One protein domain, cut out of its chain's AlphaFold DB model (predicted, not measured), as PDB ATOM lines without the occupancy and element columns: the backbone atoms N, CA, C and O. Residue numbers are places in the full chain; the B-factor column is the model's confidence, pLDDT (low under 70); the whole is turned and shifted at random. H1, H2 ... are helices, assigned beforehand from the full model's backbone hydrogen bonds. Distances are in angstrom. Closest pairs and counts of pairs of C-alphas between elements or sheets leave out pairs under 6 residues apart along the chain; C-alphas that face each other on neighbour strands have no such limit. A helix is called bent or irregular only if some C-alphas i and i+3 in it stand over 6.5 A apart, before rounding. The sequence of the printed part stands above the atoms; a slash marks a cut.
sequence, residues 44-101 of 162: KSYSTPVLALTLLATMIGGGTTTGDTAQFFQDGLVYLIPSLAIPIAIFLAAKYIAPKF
ATOM      1  N   LYS A  44      13.702  35.478  11.270       84.12
ATOM      2  CA  LYS A  44      13.386  35.677  12.701       84.12
ATOM      3  C   LYS A  44      12.970  34.372  13.412       84.12
ATOM      4  O   LYS A  44      12.165  34.401  14.337       84.12
ATOM      5  N   SER A  45      13.508  33.230  12.973       87.38
ATOM      6  CA  SER A  45      13.131  31.894  13.468       87.38
ATOM      7  C   SER A  45      13.765  31.498  14.808       87.38
ATOM      8  O   SER A  45      13.286  30.575  15.467       87.38
ATOM      9  N   TYR A  46      14.828  32.184  15.236       89.56
ATOM     10  CA  TYR A  46      15.532  31.871  16.479       89.56
ATOM     11  C   TYR A  46      14.851  32.477  17.708       89.56
ATOM     12  O   TYR A  46      14.426  33.633  17.707       89.56
ATOM     13  N   SER A  47      14.810  31.707  18.796       92.50
ATOM     14  CA  SER A  47      14.336  32.195  20.090       92.50
ATOM     15  C   SER A  47      15.335  33.169  20.726       92.50
ATOM     16  O   SER A  47      16.544  33.114  20.484       92.50
ATOM     17  N   THR A  48      14.841  34.052  21.594       90.94
ATOM     18  CA  THR A  48      15.659  35.063  22.285       90.94
ATOM     19  C   THR A  48      16.880  34.493  23.023       90.94
ATOM     20  O   THR A  48      17.948  35.095  22.907       90.94
ATOM     21  N   PRO A  49      16.805  33.348  23.739       92.94
ATOM     22  CA  PRO A  49      17.981  32.779  24.399       92.94
ATOM     23  C   PRO A  49      19.078  32.363  23.417       92.94
ATOM     24  O   PRO A  49      20.255  32.583  23.688       92.94
ATOM     25  N   VAL A  50      18.706  31.810  22.258       93.69
ATOM     26  CA  VAL A  50      19.671  31.423  21.218       93.69
ATOM     27  C   VAL A  50      20.365  32.664  20.667       93.69
ATOM     28  O   VAL A  50      21.590  32.691  20.592       93.69
ATOM     29  N   LEU A  51      19.605  33.726  20.384       92.12
ATOM     30  CA  LEU A  51      20.168  35.004  19.943       92.12
ATOM     31  C   LEU A  51      21.136  35.590  20.982       92.12
ATOM     32  O   LEU A  51      22.239  36.007  20.627       92.12
ATOM     33  N   ALA A  52      20.775  35.557  22.267       91.06
ATOM     34  CA  ALA A  52      21.644  36.024  23.346       91.06
ATOM     35  C   ALA A  52      22.957  35.225  23.420       91.06
ATOM     36  O   ALA A  52      24.029  35.819  23.527       91.06
ATOM     37  N   LEU A  53      22.896  33.895  23.295       92.44
ATOM     38  CA  LEU A  53      24.089  33.046  23.264       92.44
ATOM     39  C   LEU A  53      24.975  33.347  22.053       92.44
ATOM     40  O   LEU A  53      26.188  33.462  22.206       92.44
ATOM     41  N   THR A  54      24.390  33.529  20.866       92.44
ATOM     42  CA  THR A  54      25.162  33.887  19.665       92.44
ATOM     43  C   THR A  54      25.814  35.264  19.777       92.44
ATOM     44  O   THR A  54      26.946  35.443  19.327       92.44
ATOM     45  N   LEU A  55      25.152  36.221  20.438       91.56
ATOM     46  CA  LEU A  55      25.721  37.537  20.711       91.56
ATOM     47  C   LEU A  55      26.935  37.419  21.638       91.56
ATOM     48  O   LEU A  55      27.995  37.937  21.309       91.56
ATOM     49  N   LEU A  56      26.810  36.687  22.748       89.94
ATOM     50  CA  LEU A  56      27.926  36.442  23.670       89.94
ATOM     51  C   LEU A  56      29.087  35.714  22.981       89.94
ATOM     52  O   LEU A  56      30.237  36.118  23.132       89.94
ATOM     53  N   ALA A  57      28.789  34.690  22.177       91.38
ATOM     54  CA  ALA A  57      29.794  33.963  21.406       91.38
ATOM     55  C   ALA A  57      30.539  34.872  20.414       91.38
ATOM     56  O   ALA A  57      31.735  34.706  20.222       91.38
ATOM     57  N   THR A  58      29.866  35.868  19.827       91.25
ATOM     58  CA  THR A  58      30.485  36.826  18.887       91.25
ATOM     59  C   THR A  58      31.532  37.716  19.561       91.25
ATOM     60  O   THR A  58      32.482  38.162  18.923       91.25
ATOM     61  N   MET A  59      31.366  37.989  20.852       88.00
ATOM     62  CA  MET A  59      32.250  38.887  21.598       88.00
ATOM     63  C   MET A  59      33.532  38.209  22.079       88.00
ATOM     64  O   MET A  59      34.531  38.877  22.356       88.00
ATOM     65  N   ILE A  60      33.505  36.884  22.178       89.12
ATOM     66  CA  ILE A  60      34.623  36.079  22.651       89.12
ATOM     67  C   ILE A  60      35.317  35.478  21.430       89.12
ATOM     68  O   ILE A  60      34.743  34.675  20.701       89.12
ATOM     69  N   GLY A  61      36.576  35.842  21.207       88.75
ATOM     70  CA  GLY A  61      37.387  35.262  20.144       88.75
ATOM     71  C   GLY A  61      38.878  35.393  20.428       88.75
ATOM     72  O   GLY A  61      39.277  35.989  21.422       88.75
ATOM     73  N   GLY A  62      39.717  34.842  19.552       87.62
ATOM     74  CA  GLY A  62      41.167  34.772  19.771       87.62
ATOM     75  C   GLY A  62      41.821  36.128  20.059       87.62
ATOM     76  O   GLY A  62      42.625  36.235  20.981       87.62
ATOM     77  N   GLY A  63      41.448  37.171  19.317       87.81
ATOM     78  CA  GLY A  63      41.952  38.531  19.481       87.81
ATOM     79  C   GLY A  63      41.528  39.166  20.804       87.81
ATOM     80  O   GLY A  63      42.376  39.716  21.501       87.81
ATOM     81  N   THR A  64      40.251  39.049  21.187       89.62
ATOM     82  CA  THR A  64      39.762  39.595  22.464       89.62
ATOM     83  C   THR A  64      40.343  38.829  23.645       89.62
ATOM     84  O   THR A  64      40.904  39.445  24.539       89.62
ATOM     85  N   THR A  65      40.354  37.496  23.608       91.69
ATOM     86  CA  THR A  65      40.947  36.673  24.673       91.69
ATOM     87  C   THR A  65      42.444  36.930  24.846       91.69
ATOM     88  O   THR A  65      42.913  37.078  25.975       91.69
ATOM     89  N   THR A  66      43.206  37.009  23.751       91.44
ATOM     90  CA  THR A  66      44.648  37.300  23.819       91.44
ATOM     91  C   THR A  66      44.895  38.718  24.333       91.44
ATOM     92  O   THR A  66      45.766  38.918  25.176       91.44
ATOM     93  N   GLY A  67      44.100  39.690  23.872       90.19
ATOM     94  CA  GLY A  67      44.167  41.081  24.318       90.19
ATOM     95  C   GLY A  67      43.852  41.238  25.804       90.19
ATOM     96  O   GLY A  67      44.660  41.804  26.535       90.19
ATOM     97  N   ASP A  68      42.737  40.674  26.267       92.25
ATOM     98  CA  ASP A  68      42.329  40.716  27.674       92.25
ATOM     99  C   ASP A  68      43.381  40.045  28.563       92.25
ATOM    100  O   ASP A  68      43.770  40.595  29.591       92.25
ATOM    101  N   THR A  69      43.911  38.889  28.145       92.56
ATOM    102  CA  THR A  69      44.975  38.189  28.885       92.56
ATOM    103  C   THR A  69      46.229  39.055  29.011       92.56
ATOM    104  O   THR A  69      46.826  39.117  30.086       92.56
ATOM    105  N   ALA A  70      46.619  39.758  27.943       92.75
ATOM    106  CA  ALA A  70      47.755  40.675  27.976       92.75
ATOM    107  C   ALA A  70      47.516  41.857  28.931       92.75
ATOM    108  O   ALA A  70      48.425  42.236  29.667       92.75
ATOM    109  N   GLN A  71      46.297  42.398  28.966       94.25
ATOM    110  CA  GLN A  71      45.930  43.484  29.877       94.25
ATOM    111  C   GLN A  71      45.914  43.027  31.338       94.25
ATOM    112  O   GLN A  71      46.503  43.683  32.192       94.25
ATOM    113  N   PHE A  72      45.343  41.857  31.639       94.88
ATOM    114  CA  PHE A  72      45.411  41.275  32.984       94.88
ATOM    115  C   PHE A  72      46.847  40.974  33.423       94.88
ATOM    116  O   PHE A  72      47.151  41.060  34.611       94.88
ATOM    117  N   PHE A  73      47.741  40.633  32.493       95.12
ATOM    118  CA  PHE A  73      49.155  40.436  32.804       95.12
ATOM    119  C   PHE A  73      49.873  41.752  33.149       95.12
ATOM    120  O   PHE A  73      50.726  41.759  34.033       95.12
ATOM    121  N   GLN A  74      49.535  42.855  32.474       95.94
ATOM    122  CA  GLN A  74      50.171  44.164  32.681       95.94
ATOM    123  C   GLN A  74      49.576  44.932  33.869       95.94
ATOM    124  O   GLN A  74      50.313  45.366  34.753       95.94
ATOM    125  N   ASP A  75      48.251  45.055  33.912       94.12
ATOM    126  CA  ASP A  75      47.519  45.895  34.868       94.12
ATOM    127  C   ASP A  75      46.935  45.093  36.045       94.12
ATOM    128  O   ASP A  75      46.350  45.647  36.984       94.12
ATOM    129  N   GLY A  76      47.072  43.764  36.021       93.38
ATOM    130  CA  GLY A  76      46.536  42.888  37.053       93.38
ATOM    131  C   GLY A  76      45.012  42.966  37.146       93.38
ATOM    132  O   GLY A  76      44.293  43.185  36.171       93.38
ATOM    133  N   LEU A  77      44.490  42.815  38.365       94.00
ATOM    134  CA  LEU A  77      43.048  42.854  38.626       94.00
ATOM    135  C   LEU A  77      42.419  44.241  38.423       94.00
ATOM    136  O   LEU A  77      41.195  44.342  38.389       94.00
ATOM    137  N   VAL A  78      43.217  45.303  38.261       94.88
ATOM    138  CA  VAL A  78      42.691  46.651  37.992       94.88
ATOM    139  C   VAL A  78      41.960  46.685  36.649       94.88
ATOM    140  O   VAL A  78      40.929  47.349  36.545       94.88
ATOM    141  N   TYR A  79      42.404  45.885  35.669       94.06
ATOM    142  CA  TYR A  79      41.747  45.743  34.365       94.06
ATOM    143  C   TYR A  79      40.317  45.176  34.450       94.06
ATOM    144  O   TYR A  79      39.504  45.359  33.540       94.06
ATOM    145  N   LEU A  80      39.939  44.572  35.582       92.94
ATOM    146  CA  LEU A  80      38.568  44.121  35.797       92.94
ATOM    147  C   LEU A  80      37.568  45.289  35.732       92.94
ATOM    148  O   LEU A  80      36.482  45.131  35.183       92.94
ATOM    149  N   ILE A  81      37.945  46.476  36.216       93.38
ATOM    150  CA  ILE A  81      37.080  47.665  36.206       93.38
ATOM    151  C   ILE A  81      36.716  48.090  34.769       93.38
ATOM    152  O   ILE A  81      35.521  48.149  34.468       93.38
ATOM    153  N   PRO A  82      37.675  48.359  33.855       92.50
ATOM    154  CA  PRO A  82      37.346  48.694  32.473       92.50
ATOM    155  C   PRO A  82      36.703  47.527  31.709       92.50
ATOM    156  O   PRO A  82      35.838  47.781  30.871       92.50
ATOM    157  N   SER A  83      37.028  46.265  32.020       90.50
ATOM    158  CA  SER A  83      36.407  45.106  31.350       90.50
ATOM    159  C   SER A  83      34.881  45.039  31.542       90.50
ATOM    160  O   SER A  83      34.155  44.593  30.651       90.50
ATOM    161  N   LEU A  84      34.363  45.570  32.659       91.88
ATOM    162  CA  LEU A  84      32.925  45.640  32.937       91.88
ATOM    163  C   LEU A  84      32.184  46.667  32.069       91.88
ATOM    164  O   LEU A  84      30.957  46.601  31.964       91.88
ATOM    165  N   ALA A  85      32.885  47.594  31.412       92.31
ATOM    166  CA  ALA A  85      32.249  48.607  30.572       92.31
ATOM    167  C   ALA A  85      31.449  47.981  29.419       92.31
ATOM    168  O   ALA A  85      30.348  48.433  29.111       92.31
ATOM    169  N   ILE A  86      31.972  46.908  28.822       90.56
ATOM    170  CA  ILE A  86      31.346  46.194  27.705       90.56
ATOM    171  C   ILE A  86      29.999  45.551  28.103       90.56
ATOM    172  O   ILE A  86      28.982  45.888  27.487       90.56
ATOM    173  N   PRO A  87      29.921  44.665  29.119       91.19
ATOM    174  CA  PRO A  87      28.648  44.068  29.519       91.19
ATOM    175  C   PRO A  87      27.654  45.113  30.040       91.19
ATOM    176  O   PRO A  87      26.457  45.004  29.765       91.19
ATOM    177  N   ILE A  88      28.126  46.166  30.722       93.94
ATOM    178  CA  ILE A  88      27.269  47.284  31.142       93.94
ATOM    179  C   ILE A  88      26.682  47.999  29.920       93.94
ATOM    180  O   ILE A  88      25.472  48.221  29.872       93.94
ATOM    181  N   ALA A  89      27.496  48.325  28.912       93.38
ATOM    182  CA  ALA A  89      27.031  48.981  27.692       93.38
ATOM    183  C   ALA A  89      25.975  48.140  26.958       93.38
ATOM    184  O   ALA A  89      24.962  48.684  26.516       93.38
ATOM    185  N   ILE A  90      26.153  46.818  26.896       91.69
ATOM    186  CA  ILE A  90      25.166  45.905  26.301       91.69
ATOM    187  C   ILE A  90      23.876  45.882  27.103       91.69
ATOM    188  O   ILE A  90      22.799  45.961  26.519       91.69
ATOM    189  N   PHE A  91      23.956  45.811  28.430       92.31
ATOM    190  CA  PHE A  91      22.767  45.841  29.274       92.31
ATOM    191  C   PHE A  91      21.996  47.161  29.115       92.31
ATOM    192  O   PHE A  91      20.770  47.165  28.983       92.31
ATOM    193  N   LEU A  92      22.709  48.289  29.056       95.12
ATOM    194  CA  LEU A  92      22.115  49.600  28.792       95.12
ATOM    195  C   LEU A  92      21.491  49.667  27.394       95.12
ATOM    196  O   LEU A  92      20.380  50.179  27.252       95.12
ATOM    197  N   ALA A  93      22.151  49.116  26.375       92.62
ATOM    198  CA  ALA A  93      21.603  49.030  25.028       92.62
ATOM    199  C   ALA A  93      20.341  48.153  24.991       92.62
ATOM    200  O   ALA A  93      19.317  48.573  24.458       92.62
ATOM    201  N   ALA A  94      20.358  46.989  25.636       91.12
ATOM    202  CA  ALA A  94      19.201  46.107  25.738       91.12
ATOM    203  C   ALA A  94      18.018  46.779  26.456       91.12
ATOM    204  O   ALA A  94      16.871  46.588  26.063       91.12
ATOM    205  N   LYS A  95      18.279  47.604  27.477       93.69
ATOM    206  CA  LYS A  95      17.228  48.285  28.247       93.69
ATOM    207  C   LYS A  95      16.691  49.554  27.580       93.69
ATOM    208  O   LYS A  95      15.493  49.804  27.642       93.69
ATOM    209  N   TYR A  96      17.556  50.381  26.991       94.81
ATOM    210  CA  TYR A  96      17.186  51.727  26.524       94.81
ATOM    211  C   TYR A  96      17.174  51.886  25.005       94.81
ATOM    212  O   TYR A  96      16.516  52.800  24.503       94.81
ATOM    213  N   ILE A  97      17.912  51.045  24.278       91.50
ATOM    214  CA  ILE A  97      18.025  51.114  22.820       91.50
ATOM    215  C   ILE A  97      17.106  50.074  22.178       91.50
ATOM    216  O   ILE A  97      16.277  50.450  21.358       91.50
ATOM    217  N   ALA A  98      17.180  48.803  22.584       89.31
ATOM    218  CA  ALA A  98      16.406  47.726  21.967       89.31
ATOM    219  C   ALA A  98      14.879  47.973  21.958       89.31
ATOM    220  O   ALA A  98      14.275  47.753  20.912       89.31
ATOM    221  N   PRO A  99      14.235  48.527  23.012       90.25
ATOM    222  CA  PRO A  99      12.796  48.813  22.970       90.25
ATOM    223  C   PRO A  99      12.399  49.923  21.989       90.25
ATOM    224  O   PRO A  99      11.221  50.076  21.683       90.25
ATOM    225  N   LYS A 100      13.361  50.725  21.511       88.81
ATOM    226  CA  LYS A 100      13.125  51.778  20.512       88.81
ATOM    227  C   LYS A 100      13.138  51.241  19.080       88.81
ATOM    228  O   LYS A 100      12.770  51.980  18.169       88.81
ATOM    229  N   PHE A 101      13.572  49.996  18.876       86.56
ATOM    230  CA  PHE A 101      13.481  49.326  17.584       86.56
ATOM    231  C   PHE A 101      12.038  48.867  17.370       86.56
ATOM    232  O   PHE A 101      11.646  47.777  17.777       86.56
TER     233      PHE A 101
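This is residues 44 to 101 of the 162 residues of an uncharacterized protein of Candidatus Jidaibacter acanthamoeba (UniProt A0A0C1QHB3). The chain makes a long, open U of helices: H1 is one leg, H3 is the other leg running back along the same axis, and H2 makes the turn at the far end, with a sharp kink near residue 77. The two legs do not come together, and the space between H1 and H3 is left open; the last residues of H2, after the kink, already head back along the second leg and lead into H3. The printed part has 58 residues with three named helices, in the order H1, H2, H3, and no named strand; the class is all helix. The whole is loose, with a radius of gyration of the C-alphas of 14.4 A, and elongated, with spans of 42 by 23 by 13 A.

The printed part begins at Lys 44, whose C-alpha is at (13.386, 35.677, 12.701). H1 covers residues 48 to 59, Thr 48 to Met 59, and measures 17.0 A from first to last C-alpha; C-alpha 48 is at (15.659, 35.063, 22.285). H2, the longest helix by residues, covers the 22 residues from Gly 62 to Ser 83, yet its first and last C-alphas are 16.2 A apart. It is irregular: the C-alphas of Gln 74 and Leu 77 are 9.4 A apart, and it has a kink of 132 degrees near residue 77. H3 covers residues 85 to 100, Ala 85 to Lys 100, and measures 21.8 A from first to last C-alpha; C-alpha 100 is at (13.125, 51.778, 20.512). H3 has a kink of 36 degrees near residue 94. It is neither bent nor irregular, but only just: the C-alphas of Lys 95 and Ala 98 are 6.4 A apart.

H1 touches no helix, and the same holds for H2 and H3. H1 and H2 meet only through their link, which is tight, with 2 residues between them, Ile 60 and Gly 61. H2 and H3 also meet only through their link, which is tight, with 1 residue between them, Leu 84. H1 and H3 are apart, with no C-alpha of the one within 8 A of the other. From N to C, the direction of H1 has an x component of 0.96, and that of H3 has an x component of -0.90. The centre of H1 lies at x 24.213 and y 35.073, the centre of H3 at x 22.010 and y 48.191, and the centre of H2 at x 43.151. In the backbone of H1, every O i to N i+4 pair is within hydrogen-bond range. In H2, 12 of 18 such pairs are within range, and in H3, 9 of 12.

The two C-alphas farthest apart are those of Ser 45 and Gln 74, at 43.5 A, while the first and last printed C-alphas, those of Lys 44 and Phe 101, are 14.5 A apart. Four stretches stand free: residues 44 to 55, of which 48 to 55 belong to H1; residues 60 to 67, of which 62 to 67 belong to H2; residues 73 to 78, which belong to H2; and residues 91 to 97, which belong to H3. The printed part has no cut, and no link between the helices is long. It begins at residue 44 and ends at residue 101 of a full chain of 162 residues. The mean pLDDT of the printed part is 91.7, and no printed residue is under 70.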